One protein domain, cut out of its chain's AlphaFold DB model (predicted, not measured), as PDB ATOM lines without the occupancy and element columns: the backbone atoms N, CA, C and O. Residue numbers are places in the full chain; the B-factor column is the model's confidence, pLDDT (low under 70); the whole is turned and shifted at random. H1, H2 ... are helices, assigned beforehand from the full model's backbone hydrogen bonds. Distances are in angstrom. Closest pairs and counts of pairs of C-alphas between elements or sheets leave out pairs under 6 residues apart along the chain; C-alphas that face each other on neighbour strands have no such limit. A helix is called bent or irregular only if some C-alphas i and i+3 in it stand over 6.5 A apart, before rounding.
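AT A GLANCE: This is residues 8 to 67 of the 76 residues of the protein "Glycine reductase complex component B subunit gamma" of bioreactor metagenome (UniProt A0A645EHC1). Three helices are strung on a flat, loose zigzag of chain, with no helix packed on another. H1 and a short loop lead into H2; the chain then folds back in one long, mostly drawn-out stretch, residues 30 to 48, which passes between H2 and H3 before turning into H3, the longest helix, which runs roughly the way H2 does. There are 60 residues printed, with three named helices in the order H1, H2, H3 and no named strand, and the class is all helix. The whole is loose, with a radius of gyration of the C-alphas of 14.6 A, and the C-alphas span 40 by 35 by 13 A.

HOW THE PARTS SIT: H1, residues 8 to 12, touches no helix. H2, residues 20 to 29, is apart from H1, with no C-alpha of the one within 8 A of the other. A short link of 7 residues joins these two. H3, residues 49 to 65, is apart from H1 and also apart from H2, with no C-alpha of H3 within 8 A of either. The link from H2 to H3 is long, with 19 residues. The N-to-C direction of H2 has the components -0.42, 0.90 and -0.14, and that of H3 has -0.24, 0.94 and 0.24. Between these helices the link takes in residues 30 to 48, and on its way it passes C-alpha 34 at (-48.339, 18.287, 27.102) and C-alpha 46 at (-42.886, -15.136, 26.851). In H1, H2 and H3 every O i to N i+4 pair is within hydrogen-bond range. Residues 11 to 16 stand free, and so do residues 45 to 51, of which 49 to 51 belong to H3.

IN THESE COORDINATES: H1 runs from Val 8 to Asp 12, 6.4 A from first to last C-alpha, and begins with C-alpha 8 at (-26.722, -1.746, 21.326). H2 runs from Leu 20 to Glu 29 and is 14.1 A long between its first and last C-alphas. Its last C-alpha, 29, is at (-43.838, 24.018, 18.567). H3 runs from Val 49 to Glu 65 over 24.4 A and ends with C-alpha 65 at (-58.903, 8.015, 33.560). No helix is bent or irregular.

THE WHOLE: The two C-alphas farthest apart are those of Glu 29 and Ser 48, at 40.3 A. The first and last printed C-alphas, of Val 8 and Lys 67, are 34.9 A apart. The printed part has no cut. The mean pLDDT of the printed part is 91.0, and no printed residue is under 70.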
ATOM      1  N   VAL A   8     -27.865  -2.618  21.679       90.75
ATOM      2  CA  VAL A   8     -26.722  -1.746  21.326       90.75
ATOM      3  C   VAL A   8     -27.199  -0.396  20.787       90.75
ATOM      4  O   VAL A   8     -26.834   0.644  21.327       90.75
ATOM      5  N   TYR A   9     -28.106  -0.400  19.809       85.50
ATOM      6  CA  TYR A   9     -28.609   0.842  19.211       85.50
ATOM      7  C   TYR A   9     -29.516   1.654  20.143       85.50
ATOM      8  O   TYR A   9     -29.547   2.876  20.037       85.50
ATOM      9  N   ALA A  10     -30.254   0.996  21.041       86.69
ATOM     10  CA  ALA A  10     -31.099   1.673  22.024       86.69
ATOM     11  C   ALA A  10     -30.280   2.270  23.179       86.69
ATOM     12  O   ALA A  10     -30.677   3.275  23.761       86.69
ATOM     13  N   ASN A  11     -29.137   1.665  23.504       87.88
ATOM     14  CA  ASN A  11     -28.188   2.202  24.475       87.88
ATOM     15  C   ASN A  11     -27.468   3.437  23.923       87.88
ATOM     16  O   ASN A  11     -27.237   4.381  24.675       87.88
ATOM     17  N   ASP A  12     -27.132   3.429  22.630       91.75
ATOM     18  CA  ASP A  12     -26.515   4.576  21.959       91.75
ATOM     19  C   ASP A  12     -27.502   5.747  21.805       91.75
ATOM     20  O   ASP A  12     -27.124   6.904  21.993       91.75
ATOM     21  N   ASP A  13     -28.768   5.457  21.485       88.75
ATOM     22  CA  ASP A  13     -29.837   6.454  21.388       88.75
ATOM     23  C   ASP A  13     -31.190   5.887  21.864       88.75
ATOM     24  O   ASP A  13     -31.895   5.212  21.104       88.75
ATOM     25  N   PRO A  14     -31.607   6.195  23.107       84.31
ATOM     26  CA  PRO A  14     -32.883   5.735  23.653       84.31
ATOM     27  C   PRO A  14     -34.111   6.245  22.891       84.31
ATOM     28  O   PRO A  14     -35.167   5.606  22.946       84.31
ATOM     29  N   ASN A  15     -33.992   7.351  22.141       87.50
ATOM     30  CA  ASN A  15     -35.114   7.896  21.371       87.50
ATOM     31  C   ASN A  15     -35.534   6.976  20.212       87.50
ATOM     32  O   ASN A  15     -36.638   7.095  19.682       87.50
ATOM     33  N   ARG A  16     -34.696   5.985  19.873       83.69
ATOM     34  CA  ARG A  16     -35.028   4.879  18.961       83.69
ATOM     35  C   ARG A  16     -36.186   4.016  19.461       83.69
ATOM     36  O   ARG A  16     -36.907   3.452  18.643       83.69
ATOM     37  N   VAL A  17     -36.322   3.865  20.780       85.75
ATOM     38  CA  VAL A  17     -37.338   3.003  21.410       85.75
ATOM     39  C   VAL A  17     -38.627   3.785  21.650       85.75
ATOM     40  O   VAL A  17     -39.723   3.309  21.343       85.75
ATOM     41  N   ALA A  18     -38.490   5.001  22.177       87.25
ATOM     42  CA  ALA A  18     -39.589   5.924  22.409       87.25
ATOM     43  C   ALA A  18     -39.166   7.327  21.939       87.25
ATOM     44  O   ALA A  18     -38.209   7.859  22.500       87.25
ATOM     45  N   PRO A  19     -39.858   7.945  20.962       89.00
ATOM     46  CA  PRO A  19     -39.428   9.188  20.308       89.00
ATOM     47  C   PRO A  19     -39.695  10.435  21.175       89.00
ATOM     48  O   PRO A  19     -40.427  11.347  20.786       89.00
ATOM     49  N   LEU A  20     -39.169  10.455  22.402       90.25
ATOM     50  CA  LEU A  20     -39.421  11.517  23.378       90.25
ATOM     51  C   LEU A  20     -38.850  12.863  22.920       90.25
ATOM     52  O   LEU A  20     -39.445  13.903  23.189       90.25
ATOM     53  N   ASP A  21     -37.716  12.848  22.228       92.50
ATOM     54  CA  ASP A  21     -37.103  14.018  21.604       92.50
ATOM     55  C   ASP A  21     -38.055  14.731  20.634       92.50
ATOM     56  O   ASP A  21     -38.293  15.933  20.780       92.50
ATOM     57  N   ILE A  22     -38.668  13.987  19.711       92.56
ATOM     58  CA  ILE A  22     -39.633  14.511  18.744       92.56
ATOM     59  C   ILE A  22     -40.902  14.977  19.454       92.56
ATOM     60  O   ILE A  22     -41.397  16.063  19.165       92.56
ATOM     61  N   LEU A  23     -41.406  14.223  20.437       93.31
ATOM     62  CA  LEU A  23     -42.569  14.658  21.217       93.31
ATOM     63  C   LEU A  23     -42.301  15.983  21.946       93.31
ATOM     64  O   LEU A  23     -43.152  16.868  21.951       93.31
ATOM     65  N   ARG A  24     -41.104  16.165  22.515       94.94
ATOM     66  CA  ARG A  24     -40.698  17.424  23.161       94.94
ATOM     67  C   ARG A  24     -40.513  18.559  22.162       94.94
ATOM     68  O   ARG A  24     -40.715  19.714  22.527       94.94
ATOM     69  N   GLN A  25     -40.109  18.264  20.929       96.19
ATOM     70  CA  GLN A  25     -40.081  19.259  19.862       96.19
ATOM     71  C   GLN A  25     -41.502  19.715  19.506       96.19
ATOM     72  O   GLN A  25     -41.759  20.914  19.524       96.19
ATOM     73  N   LEU A  26     -42.431  18.780  19.290       95.38
ATOM     74  CA  LEU A  26     -43.835  19.084  18.988       95.38
ATOM     75  C   LEU A  26     -44.519  19.867  20.120       95.38
ATOM     76  O   LEU A  26     -45.293  20.784  19.859       95.38
ATOM     77  N   GLU A  27     -44.199  19.555  21.380       95.75
ATOM     78  CA  GLU A  27     -44.672  20.313  22.549       95.75
ATOM     79  C   GLU A  27     -44.159  21.764  22.524       95.75
ATOM     80  O   GLU A  27     -44.915  22.701  22.772       95.75
ATOM     81  N   LYS A  28     -42.884  21.982  22.167       96.62
ATOM     82  CA  LYS A  28     -42.302  23.331  22.028       96.62
ATOM     83  C   LYS A  28     -42.878  24.114  20.850       96.62
ATOM     84  O   LYS A  28     -42.980  25.334  20.937       96.62
ATOM     85  N   GLU A  29     -43.208  23.431  19.757       97.19
ATOM     86  CA  GLU A  29     -43.838  24.018  18.567       97.19
ATOM     87  C   GLU A  29     -45.329  24.325  18.792       97.19
ATOM     88  O   GLU A  29     -45.910  25.117  18.055       97.19
ATOM     89  N   GLY A  30     -45.927  23.773  19.855       96.38
ATOM     90  CA  GLY A  30     -47.330  23.974  20.217       96.38
ATOM     91  C   GLY A  30     -48.304  23.048  19.483       96.38
ATOM     92  O   GLY A  30     -49.513  23.239  19.591       96.38
ATOM     93  N   GLU A  31     -47.794  22.043  18.767       96.38
ATOM     94  CA  GLU A  31     -48.593  21.033  18.058       96.38
ATOM     95  C   GLU A  31     -49.276  20.061  19.034       96.38
ATOM     96  O   GLU A  31     -50.365  19.551  18.768       96.38
ATOM     97  N   ILE A  32     -48.655  19.826  20.196       95.25
ATOM     98  CA  ILE A  32     -49.252  19.093  21.319       95.25
ATOM     99  C   ILE A  32     -49.166  19.921  22.603       95.25
ATOM    100  O   ILE A  32     -48.211  20.664  22.815       95.25
ATOM    101  N   SER A  33     -50.166  19.781  23.475       94.50
ATOM    102  CA  SER A  33     -50.271  20.575  24.709       94.50
ATOM    103  C   SER A  33     -49.277  20.138  25.788       94.50
ATOM    104  O   SER A  33     -48.578  20.964  26.371       94.50
ATOM    105  N   SER A  34     -49.229  18.837  26.083       94.19
ATOM    106  CA  SER A  34     -48.339  18.287  27.102       94.19
ATOM    107  C   SER A  34     -48.064  16.808  26.864       94.19
ATOM    108  O   SER A  34     -48.855  16.112  26.224       94.19
ATOM    109  N   ILE A  35     -46.945  16.328  27.398       94.69
ATOM    110  CA  ILE A  35     -46.572  14.913  27.363       94.69
ATOM    111  C   ILE A  35     -46.953  14.243  28.685       94.69
ATOM    112  O   ILE A  35     -46.609  14.729  29.764       94.69
ATOM    113  N   TYR A  36     -47.616  13.089  28.596       94.75
ATOM    114  CA  TYR A  36     -47.939  12.269  29.759       94.75
ATOM    115  C   TYR A  36     -46.658  11.770  30.453       94.75
ATOM    116  O   TYR A  36     -45.730  11.280  29.811       94.75
ATOM    117  N   ASN A  37     -46.589  11.910  31.779       90.94
ATOM    118  CA  ASN A  37     -45.335  11.766  32.531       90.94
ATOM    119  C   ASN A  37     -44.843  10.320  32.686       90.94
ATOM    120  O   ASN A  37     -43.696  10.114  33.090       90.94
ATOM    121  N   TYR A  38     -45.686   9.327  32.402       91.12
ATOM    122  CA  TYR A  38     -45.333   7.923  32.571       91.12
ATOM    123  C   TYR A  38     -45.213   7.210  31.231       91.12
ATOM    124  O   TYR A  38     -46.103   7.258  30.387       91.12
ATOM    125  N   PHE A  39     -44.121   6.470  31.083       89.56
ATOM    126  CA  PHE A  39     -43.944   5.515  30.002       89.56
ATOM    127  C   PHE A  39     -44.505   4.154  30.434       89.56
ATOM    128  O   PHE A  39     -43.991   3.530  31.364       89.56
ATOM    129  N   LYS A  40     -45.582   3.705  29.783       90.38
ATOM    130  CA  LYS A  40     -46.200   2.397  30.040       90.38
ATOM    131  C   LYS A  40     -45.526   1.339  29.164       90.38
ATOM    132  O   LYS A  40     -45.461   1.492  27.949       90.38
ATOM    133  N   THR A  41     -45.039   0.262  29.777       89.44
ATOM    134  CA  THR A  41     -44.382  -0.853  29.076       89.44
ATOM    135  C   THR A  41     -44.725  -2.188  29.729       89.44
ATOM    136  O   THR A  41     -45.015  -2.249  30.923       89.44
ATOM    137  N   THR A  42     -44.653  -3.272  28.956       87.19
ATOM    138  CA  THR A  42     -44.772  -4.650  29.460       87.19
ATOM    139  C   THR A  42     -43.437  -5.380  29.321       87.19
ATOM    140  O   THR A  42     -42.532  -4.911  28.634       87.19
ATOM    141  N   THR A  43     -43.282  -6.529  29.980       74.75
ATOM    142  CA  THR A  43     -42.016  -7.283  29.992       74.75
ATOM    143  C   THR A  43     -41.794  -8.181  28.772       74.75
ATOM    144  O   THR A  43     -40.767  -8.851  28.745       74.75
ATOM    145  N   GLY A  44     -42.693  -8.161  27.771       72.25
ATOM    146  CA  GLY A  44     -42.559  -8.627  26.372       72.25
ATOM    147  C   GLY A  44     -42.188 -10.097  26.106       72.25
ATOM    148  O   GLY A  44     -42.762 -10.755  25.236       72.25
ATOM    149  N   ASN A  45     -41.219 -10.646  26.830       76.75
ATOM    150  CA  ASN A  45     -40.705 -11.988  26.654       76.75
ATOM    151  C   ASN A  45     -41.659 -13.018  27.268       76.75
ATOM    152  O   ASN A  45     -41.959 -12.993  28.459       76.75
ATOM    153  N   SER A  46     -42.083 -13.975  26.439       74.88
ATOM    154  CA  SER A  46     -42.886 -15.136  26.851       74.88
ATOM    155  C   SER A  46     -44.261 -14.801  27.450       74.88
ATOM    156  O   SER A  46     -44.900 -15.664  28.045       74.88
ATOM    157  N   THR A  47     -44.751 -13.575  27.258       83.06
ATOM    158  CA  THR A  47     -46.096 -13.160  27.667       83.06
ATOM    159  C   THR A  47     -47.158 -13.881  26.831       83.06
ATOM    160  O   THR A  47     -47.083 -13.902  25.600       83.06
ATOM    161  N   SER A  48     -48.159 -14.479  27.483       88.69
ATOM    162  CA  SER A  48     -49.286 -15.096  26.779       88.69
ATOM    163  C   SER A  48     -50.158 -14.028  26.107       88.69
ATOM    164  O   SER A  48     -50.237 -12.894  26.575       88.69
ATOM    165  N   VAL A  49     -50.866 -14.383  25.029       88.88
ATOM    166  CA  VAL A  49     -51.819 -13.459  24.380       88.88
ATOM    167  C   VAL A  49     -52.886 -12.984  25.372       88.88
ATOM    168  O   VAL A  49     -53.271 -11.816  25.358       88.88
ATOM    169  N   THR A  50     -53.332 -13.872  26.265       92.44
ATOM    170  CA  THR A  50     -54.307 -13.556  27.313       92.44
ATOM    171  C   THR A  50     -53.771 -12.502  28.279       92.44
ATOM    172  O   THR A  50     -54.459 -11.518  28.546       92.44
ATOM    173  N   ASP A  51     -52.531 -12.655  28.752       90.88
ATOM    174  CA  ASP A  51     -51.903 -11.687  29.657       90.88
ATOM    175  C   ASP A  51     -51.629 -10.355  28.962       90.88
ATOM    176  O   ASP A  51     -51.921  -9.304  29.527       90.88
ATOM    177  N   ALA A  52     -51.135 -10.387  27.721       89.94
ATOM    178  CA  ALA A  52     -50.915  -9.184  26.920       89.94
ATOM    179  C   ALA A  52     -52.221  -8.402  26.712       89.94
ATOM    180  O   ALA A  52     -52.246  -7.182  26.856       89.94
ATOM    181  N   THR A  53     -53.324  -9.109  26.450       92.19
ATOM    182  CA  THR A  53     -54.654  -8.503  26.297       92.19
ATOM    183  C   THR A  53     -55.140  -7.879  27.602       92.19
ATOM    184  O   THR A  53     -55.678  -6.774  27.585       92.19
ATOM    185  N   ARG A  54     -54.963  -8.569  28.735       94.81
ATOM    186  CA  ARG A  54     -55.351  -8.052  30.052       94.81
ATOM    187  C   ARG A  54     -54.561  -6.789  30.406       94.81
ATOM    188  O   ARG A  54     -55.179  -5.769  30.683       94.81
ATOM    189  N   MET A  55     -53.230  -6.834  30.316       93.94
ATOM    190  CA  MET A  55     -52.373  -5.674  30.594       93.94
ATOM    191  C   MET A  55     -52.688  -4.501  29.658       93.94
ATOM    192  O   MET A  55     -52.725  -3.359  30.097       93.94
ATOM    193  N   GLY A  56     -52.955  -4.777  28.375       92.56
ATOM    194  CA  GLY A  56     -53.387  -3.772  27.401       92.56
ATOM    195  C   GLY A  56     -54.658  -3.030  27.820       92.56
ATOM    196  O   GLY A  56     -54.721  -1.812  27.691       92.56
ATOM    197  N   LYS A  57     -55.651  -3.755  28.352       95.31
ATOM    198  CA  LYS A  57     -56.896  -3.158  28.854       95.31
ATOM    199  C   LYS A  57     -56.663  -2.306  30.095       95.31
ATOM    200  O   LYS A  57     -57.104  -1.168  30.106       95.31
ATOM    201  N   GLU A  58     -55.925  -2.826  31.073       95.50
ATOM    202  CA  GLU A  58     -55.590  -2.096  32.306       95.50
ATOM    203  C   GLU A  58     -54.844  -0.788  31.985       95.50
ATOM    204  O   GLU A  58     -55.220   0.277  32.463       95.50
ATOM    205  N   MET A  59     -53.853  -0.833  31.083       95.06
ATOM    206  CA  MET A  59     -53.145   0.371  30.627       95.06
ATOM    207  C   MET A  59     -54.074   1.368  29.922       95.06
ATOM    208  O   MET A  59     -53.936   2.571  30.120       95.06
ATOM    209  N   ALA A  60     -55.003   0.896  29.086       94.19
ATOM    210  CA  ALA A  60     -55.943   1.771  28.389       94.19
ATOM    211  C   ALA A  60     -56.946   2.432  29.348       94.19
ATOM    212  O   ALA A  60     -57.257   3.606  29.175       94.19
ATOM    213  N   GLU A  61     -57.429   1.699  30.353       96.94
ATOM    214  CA  GLU A  61     -58.311   2.227  31.399       96.94
ATOM    215  C   GLU A  61     -57.620   3.355  32.176       96.94
ATOM    216  O   GLU A  61     -58.164   4.455  32.246       96.94
ATOM    217  N   GLU A  62     -56.385   3.140  32.638       95.75
ATOM    218  CA  GLU A  62     -55.594   4.168  33.335       95.75
ATOM    219  C   GLU A  62     -55.374   5.424  32.471       95.75
ATOM    220  O   GLU A  62     -55.523   6.550  32.942       95.75
ATOM    221  N   LEU A  63     -55.055   5.255  31.182       96.44
ATOM    222  CA  LEU A  63     -54.836   6.382  30.268       96.44
ATOM    223  C   LEU A  63     -56.119   7.182  29.997       96.44
ATOM    224  O   LEU A  63     -56.064   8.405  29.857       96.44
ATOM    225  N   LEU A  64     -57.272   6.511  29.937       95.88
ATOM    226  CA  LEU A  64     -58.574   7.169  29.809       95.88
ATOM    227  C   LEU A  64     -58.948   7.933  31.086       95.88
ATOM    228  O   LEU A  64     -59.446   9.057  30.993       95.88
ATOM    229  N   GLU A  65     -58.694   7.355  32.263       96.75
ATOM    230  CA  GLU A  65     -58.903   8.015  33.560       96.75
ATOM    231  C   GLU A  65     -58.048   9.283  33.694       96.75
ATOM    232  O   GLU A  65     -58.545  10.328  34.128       96.75
ATOM    233  N   ASP A  66     -56.805   9.220  33.214       96.12
ATOM    234  CA  ASP A  66     -55.867  10.344  33.175       96.12
ATOM    235  C   ASP A  66     -56.133  11.340  32.031       96.12
ATOM    236  O   ASP A  66     -55.432  12.347  31.914       96.12
ATOM    237  N   LYS A  67     -57.176  11.107  31.221       95.88
ATOM    238  CA  LYS A  67     -57.604  11.963  30.101       95.88
ATOM    239  C   LYS A  67     -56.520  12.155  29.038       95.88
ATOM    240  O   LYS A  67     -56.350  13.250  28.508       95.88
TER     241      LYS A  67